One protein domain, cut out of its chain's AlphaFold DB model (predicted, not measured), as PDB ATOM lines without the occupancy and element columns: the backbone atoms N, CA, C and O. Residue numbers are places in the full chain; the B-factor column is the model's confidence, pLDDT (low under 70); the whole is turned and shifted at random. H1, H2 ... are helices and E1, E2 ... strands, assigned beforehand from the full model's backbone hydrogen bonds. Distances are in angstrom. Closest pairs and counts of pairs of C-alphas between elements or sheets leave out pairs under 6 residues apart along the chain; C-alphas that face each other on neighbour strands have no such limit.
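Overview. This is residues 15 to 109 of the 1047 residues of an uncharacterized protein of Zopfia rhizophila CBS 207.26 (UniProt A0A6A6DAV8). A helical hairpin, H1 and H2, makes a V whose open side is bridged by H4; beyond H4 lies a loop-rich half round the short strand E1, with short H3. The printed part has 95 residues, with H1, H2, E1, H3, H4 in chain order; it is mostly helix, under half of residues being in named elements. It is compact, with radius of gyration of the C-alphas 13.3 A and spans of 41 by 31 by 24 A.

Arrangement. H1, residues 15 to 31, touches H2, residues 35 to 45, with residues 28 to 31 alone, at a shallow tilt of 29 degrees, opposite ways; the closest C-alphas, Cys 31 and Gly 37, are 4.6 A apart. The hub H4, residues 94 to 103, touches H1 at a steep tilt of 49 degrees; the closest C-alphas, Ala 21 and Arg 96, are 5.2 A apart. E1, residues 67 to 69, pairs with no named strand. Each helix has every O i to N i+4 pair within hydrogen-bond range.

Along the chain. H1 begins at C-alpha 15 (21.913, 9.804, -37.753) and is 24.3 A long; H4 ends at C-alpha 103 (33.769, -6.010, -37.335). H3 is residues 88 to 92.

Size, cuts and confidence. The printed part has no cut. Links H2 to E1 and E1 to H3 are long. Residues 31 to 39 have pLDDT under 70.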
ATOM      1  N   ASP A  15      20.878   9.010 -37.083       83.31
ATOM      2  CA  ASP A  15      21.913   9.804 -37.753       83.31
ATOM      3  C   ASP A  15      23.202   9.868 -36.930       83.31
ATOM      4  O   ASP A  15      24.280   9.649 -37.475       83.31
ATOM      5  N   TRP A  16      23.114  10.043 -35.607       87.06
ATOM      6  CA  TRP A  16      24.283   9.999 -34.726       87.06
ATOM      7  C   TRP A  16      25.028   8.660 -34.832       87.06
ATOM      8  O   TRP A  16      26.251   8.625 -34.979       87.06
ATOM      9  N   HIS A  17      24.294   7.542 -34.843       85.44
ATOM     10  CA  HIS A  17      24.889   6.218 -35.048       85.44
ATOM     11  C   HIS A  17      25.423   6.005 -36.480       85.44
ATOM     12  O   HIS A  17      26.374   5.243 -36.665       85.44
ATOM     13  N   SER A  18      24.842   6.665 -37.487       88.38
ATOM     14  CA  SER A  18      25.334   6.682 -38.875       88.38
ATOM     15  C   SER A  18      26.657   7.443 -38.993       88.38
ATOM     16  O   SER A  18      27.606   6.944 -39.599       88.38
ATOM     17  N   ASP A  19      26.749   8.611 -38.359       88.50
ATOM     18  CA  ASP A  19      27.916   9.492 -38.362       88.50
ATOM     19  C   ASP A  19      29.096   8.889 -37.599       88.50
ATOM     20  O   ASP A  19      30.212   8.854 -38.123       88.50
ATOM     21  N   VAL A  20      28.858   8.324 -36.408       86.62
ATOM     22  CA  VAL A  20      29.889   7.580 -35.663       86.62
ATOM     23  C   VAL A  20      30.398   6.394 -36.487       86.62
ATOM     24  O   VAL A  20      31.609   6.189 -36.581       86.62
ATOM     25  N   ALA A  21      29.508   5.648 -37.153       88.25
ATOM     26  CA  ALA A  21      29.927   4.557 -38.027       88.25
ATOM     27  C   ALA A  21      30.733   5.049 -39.242       88.25
ATOM     28  O   ALA A  21      31.747   4.434 -39.570       88.25
ATOM     29  N   ARG A  22      30.345   6.175 -39.862       89.75
ATOM     30  CA  ARG A  22      31.084   6.812 -40.966       89.75
ATOM     31  C   ARG A  22      32.503   7.183 -40.539       89.75
ATOM     32  O   ARG A  22      33.446   6.805 -41.222       89.75
ATOM     33  N   VAL A  23      32.668   7.860 -39.400       87.50
ATOM     34  CA  VAL A  23      33.990   8.271 -38.888       87.50
ATOM     35  C   VAL A  23      34.895   7.060 -38.640       87.50
ATOM     36  O   VAL A  23      36.053   7.069 -39.057       87.50
ATOM     37  N   ILE A  24      34.371   5.994 -38.023       85.56
ATOM     38  CA  ILE A  24      35.141   4.767 -37.762       85.56
ATOM     39  C   ILE A  24      35.515   4.056 -39.076       85.56
ATOM     40  O   ILE A  24      36.655   3.618 -39.225       85.56
ATOM     41  N   VAL A  25      34.595   3.979 -40.044       84.62
ATOM     42  CA  VAL A  25      34.835   3.403 -41.382       84.62
ATOM     43  C   VAL A  25      35.901   4.184 -42.152       84.62
ATOM     44  O   VAL A  25      36.823   3.576 -42.691       84.62
ATOM     45  N   THR A  26      35.831   5.519 -42.172       84.19
ATOM     46  CA  THR A  26      36.841   6.361 -42.829       84.19
ATOM     47  C   THR A  26      38.213   6.183 -42.180       84.19
ATOM     48  O   THR A  26      39.178   5.904 -42.888       84.19
ATOM     49  N   ALA A  27      38.300   6.263 -40.846       79.44
ATOM     50  CA  ALA A  27      39.558   6.076 -40.122       79.44
ATOM     51  C   ALA A  27      40.173   4.687 -40.370       79.44
ATOM     52  O   ALA A  27      41.378   4.573 -40.584       79.44
ATOM     53  N   TYR A  28      39.350   3.634 -40.401       76.31
ATOM     54  CA  TYR A  28      39.809   2.289 -40.734       76.31
ATOM     55  C   TYR A  28      40.357   2.197 -42.166       76.31
ATOM     56  O   TYR A  28      41.469   1.704 -42.363       76.31
ATOM     57  N   ASN A  29      39.627   2.724 -43.154       77.44
ATOM     58  CA  ASN A  29      40.041   2.689 -44.556       77.44
ATOM     59  C   ASN A  29      41.390   3.395 -44.769       77.44
ATOM     60  O   ASN A  29      42.274   2.835 -45.418       77.44
ATOM     61  N   THR A  30      41.596   4.567 -44.159       73.94
ATOM     62  CA  THR A  30      42.865   5.315 -44.229       73.94
ATOM     63  C   THR A  30      44.040   4.578 -43.565       73.94
ATOM     64  O   THR A  30      45.180   4.748 -43.987       73.94
ATOM     65  N   CYS A  31      43.792   3.723 -42.565       65.81
ATOM     66  CA  CYS A  31      44.830   2.940 -41.878       65.81
ATOM     67  C   CYS A  31      45.054   1.524 -42.451       65.81
ATOM     68  O   CYS A  31      45.918   0.800 -41.953       65.81
ATOM     69  N   SER A  32      44.296   1.108 -43.470       54.44
ATOM     70  CA  SER A  32      44.198  -0.296 -43.912       54.44
ATOM     71  C   SER A  32      45.471  -0.917 -44.520       54.44
ATOM     72  O   SER A  32      45.522  -2.130 -44.703       54.44
ATOM     73  N   GLY A  33      46.515  -0.121 -44.788       55.19
ATOM     74  CA  GLY A  33      47.814  -0.578 -45.309       55.19
ATOM     75  C   GLY A  33      48.958  -0.656 -44.285       55.19
ATOM     76  O   GLY A  33      50.108  -0.819 -44.683       55.19
ATOM     77  N   GLN A  34      48.693  -0.486 -42.983       54.94
ATOM     78  CA  GLN A  34      49.725  -0.453 -41.933       54.94
ATOM     79  C   GLN A  34      49.321  -1.265 -40.691       54.94
ATOM     80  O   GLN A  34      48.138  -1.457 -40.413       54.94
ATOM     81  N   ASN A  35      50.305  -1.670 -39.873       56.00
ATOM     82  CA  ASN A  35      50.080  -2.373 -38.594       56.00
ATOM     83  C   ASN A  35      49.092  -1.643 -37.656       56.00
ATOM     84  O   ASN A  35      48.378  -2.285 -36.883       56.00
ATOM     85  N   SER A  36      49.018  -0.311 -37.759       56.88
ATOM     86  CA  SER A  36      48.071   0.547 -37.041       56.88
ATOM     87  C   SER A  36      46.601   0.169 -37.291       56.88
ATOM     88  O   SER A  36      45.816   0.136 -36.338       56.88
ATOM     89  N   GLY A  37      46.233  -0.194 -38.525       58.00
ATOM     90  CA  GLY A  37      44.874  -0.609 -38.894       58.00
ATOM     91  C   GLY A  37      44.416  -1.874 -38.163       58.00
ATOM     92  O   GLY A  37      43.311  -1.909 -37.617       58.00
ATOM     93  N   ASN A  38      45.298  -2.870 -38.038       62.41
ATOM     94  CA  ASN A  38      45.016  -4.094 -37.283       62.41
ATOM     95  C   ASN A  38      44.811  -3.807 -35.788       62.41
ATOM     96  O   ASN A  38      43.848  -4.296 -35.195       62.41
ATOM     97  N   THR A  39      45.638  -2.952 -35.172       69.88
ATOM     98  CA  THR A  39      45.406  -2.525 -33.778       69.88
ATOM     99  C   THR A  39      44.114  -1.728 -33.592       69.88
ATOM    100  O   THR A  39      43.486  -1.843 -32.537       69.88
ATOM    101  N   LEU A  40      43.679  -0.954 -34.594       72.88
ATOM    102  CA  LEU A  40      42.401  -0.245 -34.548       72.88
ATOM    103  C   LEU A  40      41.224  -1.231 -34.575       72.88
ATOM    104  O   LEU A  40      40.367  -1.147 -33.695       72.88
ATOM    105  N   ILE A  41      41.221  -2.213 -35.491       73.06
ATOM    106  CA  ILE A  41      40.211  -3.289 -35.499       73.06
ATOM    107  C   ILE A  41      40.181  -3.992 -34.139       73.06
ATOM    108  O   ILE A  41      39.118  -4.075 -33.528       73.06
ATOM    109  N   SER A  42      41.321  -4.474 -33.633       75.62
ATOM    110  CA  SER A  42      41.375  -5.244 -32.382       75.62
ATOM    111  C   SER A  42      40.792  -4.484 -31.187       75.62
ATOM    112  O   SER A  42      40.113  -5.079 -30.352       75.62
ATOM    113  N   ARG A  43      40.984  -3.157 -31.125       81.75
ATOM    114  CA  ARG A  43      40.370  -2.306 -30.094       81.75
ATOM    115  C   ARG A  43      38.870  -2.098 -30.318       81.75
ATOM    116  O   ARG A  43      38.117  -2.153 -29.351       81.75
ATOM    117  N   LEU A  44      38.425  -1.912 -31.562       84.19
ATOM    118  CA  LEU A  44      37.001  -1.789 -31.902       84.19
ATOM    119  C   LEU A  44      36.226  -3.092 -31.640       84.19
ATOM    120  O   LEU A  44      35.100  -3.033 -31.156       84.19
ATOM    121  N   ARG A  45      36.830  -4.267 -31.875       83.88
ATOM    122  CA  ARG A  45      36.204  -5.577 -31.610       83.88
ATOM    123  C   ARG A  45      35.849  -5.792 -30.135       83.88
ATOM    124  O   ARG A  45      34.889  -6.502 -29.844       83.88
ATOM    125  N   ALA A  46      36.586  -5.166 -29.215       84.12
ATOM    126  CA  ALA A  46      36.333  -5.236 -27.775       84.12
ATOM    127  C   ALA A  46      35.171  -4.335 -27.296       84.12
ATOM    128  O   ALA A  46      34.703  -4.493 -26.163       84.12
ATOM    129  N   LEU A  47      34.695  -3.406 -28.131       86.25
ATOM    130  CA  LEU A  47      33.596  -2.491 -27.814       86.25
ATOM    131  C   LEU A  47      32.241  -3.077 -28.259       86.25
ATOM    132  O   LEU A  47      32.171  -3.702 -29.319       86.25
ATOM    133  N   PRO A  48      31.150  -2.874 -27.494       87.88
ATOM    134  CA  PRO A  48      29.823  -3.402 -27.817       87.88
ATOM    135  C   PRO A  48      29.105  -2.573 -28.905       87.88
ATOM    136  O   PRO A  48      28.048  -1.997 -28.680       87.88
ATOM    137  N   LEU A  49      29.698  -2.456 -30.096       87.44
ATOM    138  CA  LEU A  49      29.239  -1.544 -31.157       87.44
ATOM    139  C   LEU A  49      28.044  -2.055 -31.982       87.44
ATOM    140  O   LEU A  49      27.529  -1.308 -32.815       87.44
ATOM    141  N   ILE A  50      27.610  -3.305 -31.799       89.88
ATOM    142  CA  ILE A  50      26.614  -3.958 -32.658       89.88
ATOM    143  C   ILE A  50      25.291  -4.113 -31.902       89.88
ATOM    144  O   ILE A  50      25.179  -4.945 -31.008       89.88
ATOM    145  N   LEU A  51      24.274  -3.339 -32.280       89.69
ATOM    146  CA  LEU A  51      22.909  -3.530 -31.784       89.69
ATOM    147  C   LEU A  51      22.299  -4.788 -32.423       89.69
ATOM    148  O   LEU A  51      22.229  -4.876 -33.651       89.69
ATOM    149  N   LEU A  52      21.863  -5.746 -31.604       90.62
ATOM    150  CA  LEU A  52      21.125  -6.929 -32.052       90.62
ATOM    151  C   LEU A  52      19.610  -6.688 -32.063       90.62
ATOM    152  O   LEU A  52      19.106  -5.814 -31.361       90.62
ATOM    153  N   SER A  53      18.875  -7.532 -32.789       87.38
ATOM    154  CA  SER A  53      17.403  -7.546 -32.829       87.38
ATOM    155  C   SER A  53      16.735  -7.778 -31.464       87.38
ATOM    156  O   SER A  53      15.568  -7.447 -31.286       87.38
ATOM    157  N   SER A  54      17.476  -8.290 -30.476       82.12
ATOM    158  CA  SER A  54      17.056  -8.400 -29.070       82.12
ATOM    159  C   SER A  54      17.178  -7.092 -28.271       82.12
ATOM    160  O   SER A  54      17.033  -7.107 -27.051       82.12
ATOM    161  N   GLY A  55      17.525  -5.972 -28.916       85.00
ATOM    162  CA  GLY A  55      17.801  -4.684 -28.265       85.00
ATOM    163  C   GLY A  55      19.154  -4.613 -27.541       85.00
ATOM    164  O   GLY A  55      19.521  -3.562 -27.018       85.00
ATOM    165  N   SER A  56      19.923  -5.708 -27.512       88.19
ATOM    166  CA  SER A  56      21.196  -5.788 -26.789       88.19
ATOM    167  C   SER A  56      22.393  -5.338 -27.637       88.19
ATOM    168  O   SER A  56      22.574  -5.768 -28.780       88.19
ATOM    169  N   TRP A  57      23.251  -4.491 -27.065       87.62
ATOM    170  CA  TRP A  57      24.496  -4.038 -27.692       87.62
ATOM    171  C   TRP A  57      25.635  -5.031 -27.431       87.62
ATOM    172  O   TRP A  57      25.974  -5.328 -26.287       87.62
ATOM    173  N   ASN A  58      26.231  -5.549 -28.505       89.44
ATOM    174  CA  ASN A  58      27.162  -6.671 -28.492       89.44
ATOM    175  C   ASN A  58      28.505  -6.331 -29.146       89.44
ATOM    176  O   ASN A  58      28.615  -5.441 -29.995       89.44
ATOM    177  N   ARG A  59      29.546  -7.052 -28.713       90.69
ATOM    178  CA  ARG A  59      30.907  -6.977 -29.266       90.69
ATOM    179  C   ARG A  59      30.965  -7.561 -30.679       90.69
ATOM    180  O   ARG A  59      30.018  -8.193 -31.142       90.69
ATOM    181  N   ALA A  60      32.093  -7.362 -31.359       88.38
ATOM    182  CA  ALA A  60      32.327  -7.995 -32.652       88.38
ATOM    183  C   ALA A  60      32.250  -9.534 -32.560       88.38
ATOM    184  O   ALA A  60      32.729 -10.098 -31.573       88.38
ATOM    185  N   PRO A  61      31.702 -10.214 -33.583       90.56
ATOM    186  CA  PRO A  61      31.546 -11.663 -33.567       90.56
ATOM    187  C   PRO A  61      32.879 -12.418 -33.495       90.56
ATOM    188  O   PRO A  61      33.922 -11.956 -33.977       90.56
ATOM    189  N   THR A  62      32.801 -13.623 -32.935       87.31
ATOM    190  CA  THR A  62      33.858 -14.645 -32.922       87.31
ATOM    191  C   THR A  62      33.389 -15.867 -33.706       87.31
ATOM    192  O   THR A  62      32.194 -16.026 -33.945       87.31
ATOM    193  N   ASP A  63      34.293 -16.772 -34.079       82.25
ATOM    194  CA  ASP A  63      33.895 -17.994 -34.797       82.25
ATOM    195  C   ASP A  63      33.043 -18.945 -33.932       82.25
ATOM    196  O   ASP A  63      32.256 -19.724 -34.461       82.25
ATOM    197  N   SER A  64      33.129 -18.820 -32.601       83.69
ATOM    198  CA  SER A  64      32.248 -19.489 -31.632       83.69
ATOM    199  C   SER A  64      30.884 -18.813 -31.434       83.69
ATOM    200  O   SER A  64      29.927 -19.495 -31.086       83.69
ATOM    201  N   ASN A  65      30.782 -17.496 -31.650       86.00
ATOM    202  CA  ASN A  65      29.556 -16.702 -31.505       86.00
ATOM    203  C   ASN A  65      29.404 -15.756 -32.715       86.00
ATOM    204  O   ASN A  65      29.717 -14.560 -32.622       86.00
ATOM    205  N   PRO A  66      28.973 -16.281 -33.878       91.25
ATOM    206  CA  PRO A  66      28.793 -15.489 -35.086       91.25
ATOM    207  C   PRO A  66      27.533 -14.614 -35.016       91.25
ATOM    208  O   PRO A  66      26.464 -15.053 -34.596       91.25
ATOM    209  N   ILE A  67      27.658 -13.377 -35.499       93.12
ATOM    210  CA  ILE A  67      26.565 -12.410 -35.654       93.12
ATOM    211  C   ILE A  67      26.318 -12.213 -37.150       93.12
ATOM    212  O   ILE A  67      27.270 -12.085 -37.929       93.12
ATOM    213  N   PHE A  68      25.045 -12.166 -37.544       93.69
ATOM    214  CA  PHE A  68      24.623 -12.092 -38.940       93.69
ATOM    215  C   PHE A  68      23.731 -10.885 -39.238       93.69
ATOM    216  O   PHE A  68      23.070 -10.338 -38.355       93.69
ATOM    217  N   PHE A  69      23.666 -10.479 -40.507       93.56
ATOM    218  CA  PHE A  69      22.652  -9.526 -40.964       93.56
ATOM    219  C   PHE A  69      21.245 -10.158 -40.974       93.56
ATOM    220  O   PHE A  69      21.113 -11.337 -41.306       93.56
ATOM    221  N   PRO A  70      20.178  -9.390 -40.670       91.31
ATOM    222  CA  PRO A  70      18.817  -9.910 -40.472       91.31
ATOM    223  C   PRO A  70      18.086 -10.320 -41.759       91.31
ATOM    224  O   PRO A  70      16.911 -10.672 -41.710       91.31
ATOM    225  N   ARG A  71      18.742 -10.277 -42.926       91.31
ATOM    226  CA  ARG A  71      18.164 -10.688 -44.213       91.31
ATOM    227  C   ARG A  71      19.066 -11.710 -44.894       91.31
ATOM    228  O   ARG A  71      20.269 -11.488 -44.998       91.31
ATOM    229  N   SER A  72      18.478 -12.775 -45.430       90.25
ATOM    230  CA  SER A  72      19.157 -13.737 -46.305       90.25
ATOM    231  C   SER A  72      18.518 -13.690 -47.690       90.25
ATOM    232  O   SER A  72      17.299 -13.788 -47.818       90.25
ATOM    233  N   GLN A  73      19.331 -13.454 -48.726       86.69
ATOM    234  CA  GLN A  73      18.878 -13.233 -50.112       86.69
ATOM    235  C   GLN A  73      17.721 -12.206 -50.220       86.69
ATOM    236  O   GLN A  73      16.785 -12.366 -50.994       86.69
ATOM    237  N   GLY A  74      17.782 -11.138 -49.408       84.88
ATOM    238  CA  GLY A  74      16.798 -10.042 -49.354       84.88
ATOM    239  C   GLY A  74      15.594 -10.283 -48.431       84.88
ATOM    240  O   GLY A  74      15.057  -9.327 -47.859       84.88
ATOM    241  N   VAL A  75      15.215 -11.544 -48.217       89.81
ATOM    242  CA  VAL A  75      14.112 -11.949 -47.332       89.81
ATOM    243  C   VAL A  75      14.537 -11.811 -45.868       89.81
ATOM    244  O   VAL A  75      15.661 -12.165 -45.509       89.81
ATOM    245  N   LEU A  76      13.650 -11.279 -45.023       91.12
ATOM    246  CA  LEU A  76      13.886 -11.143 -43.582       91.12
ATOM    247  C   LEU A  76      13.978 -12.529 -42.925       91.12
ATOM    248  O   LEU A  76      13.169 -13.411 -43.214       91.12
ATOM    249  N   ILE A  77      14.969 -12.719 -42.059       92.88
ATOM    250  CA  ILE A  77      15.135 -13.937 -41.261       92.88
ATOM    251  C   ILE A  77      14.127 -13.873 -40.096       92.88
ATOM    252  O   ILE A  77      14.074 -12.842 -39.421       92.88
ATOM    253  N   PRO A  78      13.313 -14.919 -39.860       92.44
ATOM    254  CA  PRO A  78      12.302 -14.914 -38.802       92.44
ATOM    255  C   PRO A  78      12.910 -14.936 -37.388       92.44
ATOM    256  O   PRO A  78      14.065 -15.320 -37.188       92.44
ATOM    257  N   SER A  79      12.106 -14.519 -36.407       88.88
ATOM    258  CA  SER A  79      12.399 -14.597 -34.971       88.88
ATOM    259  C   SER A  79      12.324 -16.036 -34.433       88.88
ATOM    260  O   SER A  79      12.001 -16.967 -35.163       88.88
ATOM    261  N   GLY A  80      12.663 -16.239 -33.158       85.19
ATOM    262  CA  GLY A  80      12.574 -17.536 -32.472       85.19
ATOM    263  C   GLY A  80      13.812 -18.429 -32.612       85.19
ATOM    264  O   GLY A  80      14.258 -19.009 -31.623       85.19
ATOM    265  N   ILE A  81      14.412 -18.515 -33.802       89.25
ATOM    266  CA  ILE A  81      15.615 -19.336 -34.032       89.25
ATOM    267  C   ILE A  81      16.881 -18.822 -33.323       89.25
ATOM    268  O   ILE A  81      17.092 -17.625 -33.134       89.25
ATOM    269  N   SER A  82      17.774 -19.757 -32.981       84.81
ATOM    270  CA  SER A  82      19.046 -19.536 -32.276       84.81
ATOM    271  C   SER A  82      20.130 -18.908 -33.170       84.81
ATOM    272  O   SER A  82      21.116 -19.538 -33.564       84.81
ATOM    273  N   ILE A  83      19.943 -17.632 -33.515       88.75
ATOM    274  CA  ILE A  83      20.871 -16.852 -34.340       88.75
ATOM    275  C   ILE A  83      20.939 -15.388 -33.880       88.75
ATOM    276  O   ILE A  83      19.925 -14.712 -33.724       88.75
ATOM    277  N   SER A  84      22.152 -14.871 -33.670       90.56
ATOM    278  CA  SER A  84      22.363 -13.464 -33.317       90.56
ATOM    279  C   SER A  84      22.258 -12.585 -34.565       90.56
ATOM    280  O   SER A  84      23.195 -12.514 -35.360       90.56
ATOM    281  N   LEU A  85      21.119 -11.915 -34.744       92.69
ATOM    282  CA  LEU A  85      20.896 -10.973 -35.842       92.69
ATOM    283  C   LEU A  85      21.174  -9.536 -35.400       92.69
ATOM    284  O   LEU A  85      20.746  -9.125 -34.324       92.69
ATOM    285  N   VAL A  86      21.838  -8.755 -36.254       91.94
ATOM    286  CA  VAL A  86      21.872  -7.286 -36.136       91.94
ATOM    287  C   VAL A  86      20.445  -6.736 -36.241       91.94
ATOM    288  O   VAL A  86      19.650  -7.248 -37.028       91.94
ATOM    289  N   ASP A  87      20.125  -5.687 -35.480       91.44
ATOM    290  CA  ASP A  87      18.854  -4.961 -35.606       91.44
ATOM    291  C   ASP A  87      18.586  -4.524 -37.061       91.44
ATOM    292  O   ASP A  87      19.499  -4.134 -37.798       91.44
ATOM    293  N   GLN A  88      17.317  -4.563 -37.481       90.44
ATOM    294  CA  GLN A  88      16.937  -4.236 -38.849       90.44
ATOM    295  C   GLN A  88      17.297  -2.787 -39.195       90.44
ATOM    296  O   GLN A  88      18.004  -2.579 -40.185       90.44
ATOM    297  N   SER A  89      16.920  -1.809 -38.361       87.69
ATOM    298  CA  SER A  89      17.197  -0.387 -38.626       87.69
ATOM    299  C   SER A  89      18.705  -0.092 -38.660       87.69
ATOM    300  O   SER A  89      19.210   0.619 -39.532       87.69
ATOM    301  N   ALA A  90      19.464  -0.734 -37.767       88.00
ATOM    302  CA  ALA A  90      20.916  -0.682 -37.723       88.00
ATOM    303  C   ALA A  90      21.569  -1.299 -38.972       88.00
ATOM    304  O   ALA A  90      22.614  -0.816 -39.409       88.00
ATOM    305  N   SER A  91      20.964  -2.340 -39.550       89.38
ATOM    306  CA  SER A  91      21.449  -3.024 -40.756       89.38
ATOM    307  C   SER A  91      21.074  -2.334 -42.074       89.38
ATOM    308  O   SER A  91      21.728  -2.574 -43.092       89.38
ATOM    309  N   GLU A  92      20.028  -1.504 -42.068       88.88
ATOM    310  CA  GLU A  92      19.542  -0.765 -43.242       88.88
ATOM    311  C   GLU A  92      20.291   0.573 -43.418       88.88
ATOM    312  O   GLU A  92      20.462   1.039 -44.543       88.88
ATOM    313  N   CYS A  93      20.880   1.121 -42.346       90.12
ATOM    314  CA  CYS A  93      21.841   2.229 -42.404       90.12
ATOM    315  C   CYS A  93      23.166   1.826 -43.116       90.12
ATOM    316  O   CYS A  93      23.910   0.994 -42.582       90.12
ATOM    317  N   PRO A  94      23.549   2.441 -44.260       90.44
ATOM    318  CA  PRO A  94      24.720   2.012 -45.041       90.44
ATOM    319  C   PRO A  94      26.066   2.125 -44.307       90.44
ATOM    320  O   PRO A  94      26.908   1.227 -44.405       90.44
ATOM    321  N   ASN A  95      26.264   3.196 -43.530       90.56
ATOM    322  CA  ASN A  95      27.495   3.416 -42.764       90.56
ATOM    323  C   ASN A  95      27.660   2.351 -41.667       90.56
ATOM    324  O   ASN A  95      28.717   1.728 -41.554       90.56
ATOM    325  N   ARG A  96      26.588   2.078 -40.907       91.62
ATOM    326  CA  ARG A  96      26.567   1.041 -39.862       91.62
ATOM    327  C   ARG A  96      26.768  -0.351 -40.461       91.62
ATOM    328  O   ARG A  96      27.627  -1.085 -39.985       91.62
ATOM    329  N   LYS A  97      26.084  -0.684 -41.563       90.62
ATOM    330  CA  LYS A  97      26.270  -1.954 -42.290       90.62
ATOM    331  C   LYS A  97      27.721  -2.179 -42.733       90.62
ATOM    332  O   LYS A  97      28.236  -3.291 -42.618       90.62
ATOM    333  N   THR A  98      28.389  -1.123 -43.198       90.06
ATOM    334  CA  THR A  98      29.803  -1.164 -43.605       90.06
ATOM    335  C   THR A  98      30.726  -1.401 -42.406       90.06
ATOM    336  O   THR A  98      31.549  -2.315 -42.446       90.06
ATOM    337  N   LEU A  99      30.526  -0.675 -41.296       89.88
ATOM    338  CA  LEU A  99      31.250  -0.912 -40.040       89.88
ATOM    339  C   LEU A  99      31.066  -2.353 -39.538       89.88
ATOM    340  O   LEU A  99      32.037  -3.020 -39.188       89.88
ATOM    341  N   PHE A 100      29.831  -2.857 -39.527       92.88
ATOM    342  CA  PHE A 100      29.520  -4.204 -39.051       92.88
ATOM    343  C   PHE A 100      30.214  -5.292 -39.885       92.88
ATOM    344  O   PHE A 100      30.715  -6.258 -39.308       92.88
ATOM    345  N   ARG A 101      30.352  -5.111 -41.207       90.69
ATOM    346  CA  ARG A 101      31.159  -6.008 -42.057       90.69
ATOM    347  C   ARG A 101      32.640  -6.010 -41.665       90.69
ATOM    348  O   ARG A 101      33.210  -7.090 -41.541       90.69
ATOM    349  N   TYR A 102      33.251  -4.858 -41.375       87.06
ATOM    350  CA  TYR A 102      34.643  -4.805 -40.887       87.06
ATOM    351  C   TYR A 102      34.820  -5.391 -39.476       87.06
ATOM    352  O   TYR A 102      35.845  -6.006 -39.181       87.06
ATOM    353  N   LEU A 103      33.804  -5.288 -38.613       88.69
ATOM    354  CA  LEU A 103      33.769  -6.010 -37.335       88.69
ATOM    355  C   LEU A 103      33.564  -7.530 -37.516       88.69
ATOM    356  O   LEU A 103      33.782  -8.288 -36.577       88.69
ATOM    357  N   GLY A 104      33.226  -8.003 -38.718       88.00
ATOM    358  CA  GLY A 104      33.119  -9.423 -39.064       88.00
ATOM    359  C   GLY A 104      31.700  -9.994 -39.060       88.00
ATOM    360  O   GLY A 104      31.560 -11.216 -39.053       88.00
ATOM    361  N   VAL A 105      30.659  -9.153 -39.060       92.44
ATOM    362  CA  VAL A 105      29.269  -9.591 -39.281       92.44
ATOM    363  C   VAL A 105      29.124 -10.105 -40.713       92.44
ATOM    364  O   VAL A 105      29.522  -9.433 -41.667       92.44
ATOM    365  N   LYS A 106      28.547 -11.301 -40.855       91.12
ATOM    366  CA  LYS A 106      28.399 -12.013 -42.135       91.12
ATOM    367  C   LYS A 106      26.935 -11.992 -42.596       91.12
ATOM    368  O   LYS A 106      26.017 -11.857 -41.792       91.12
ATOM    369  N   ASP A 107      26.692 -12.132 -43.893       89.81
ATOM    370  CA  ASP A 107      25.345 -12.423 -44.399       89.81
ATOM    371  C   ASP A 107      25.052 -13.926 -44.168       89.81
ATOM    372  O   ASP A 107      25.915 -14.766 -44.426       89.81
ATOM    373  N   CYS A 108      23.880 -14.286 -43.627       89.81
ATOM    374  CA  CYS A 108      23.548 -15.693 -43.339       89.81
ATOM    375  C   CYS A 108      23.087 -16.421 -44.614       89.81
ATOM    376  O   CYS A 108      22.337 -15.848 -45.411       89.81
ATOM    377  N   THR A 109      23.485 -17.681 -44.817       91.50
ATOM    378  CA  THR A 109      22.991 -18.489 -45.947       91.50
ATOM    379  C   THR A 109      21.577 -18.999 -45.672       91.50
ATOM    380  O   THR A 109      21.232 -19.314 -44.535       91.50
TER     381      THR A 109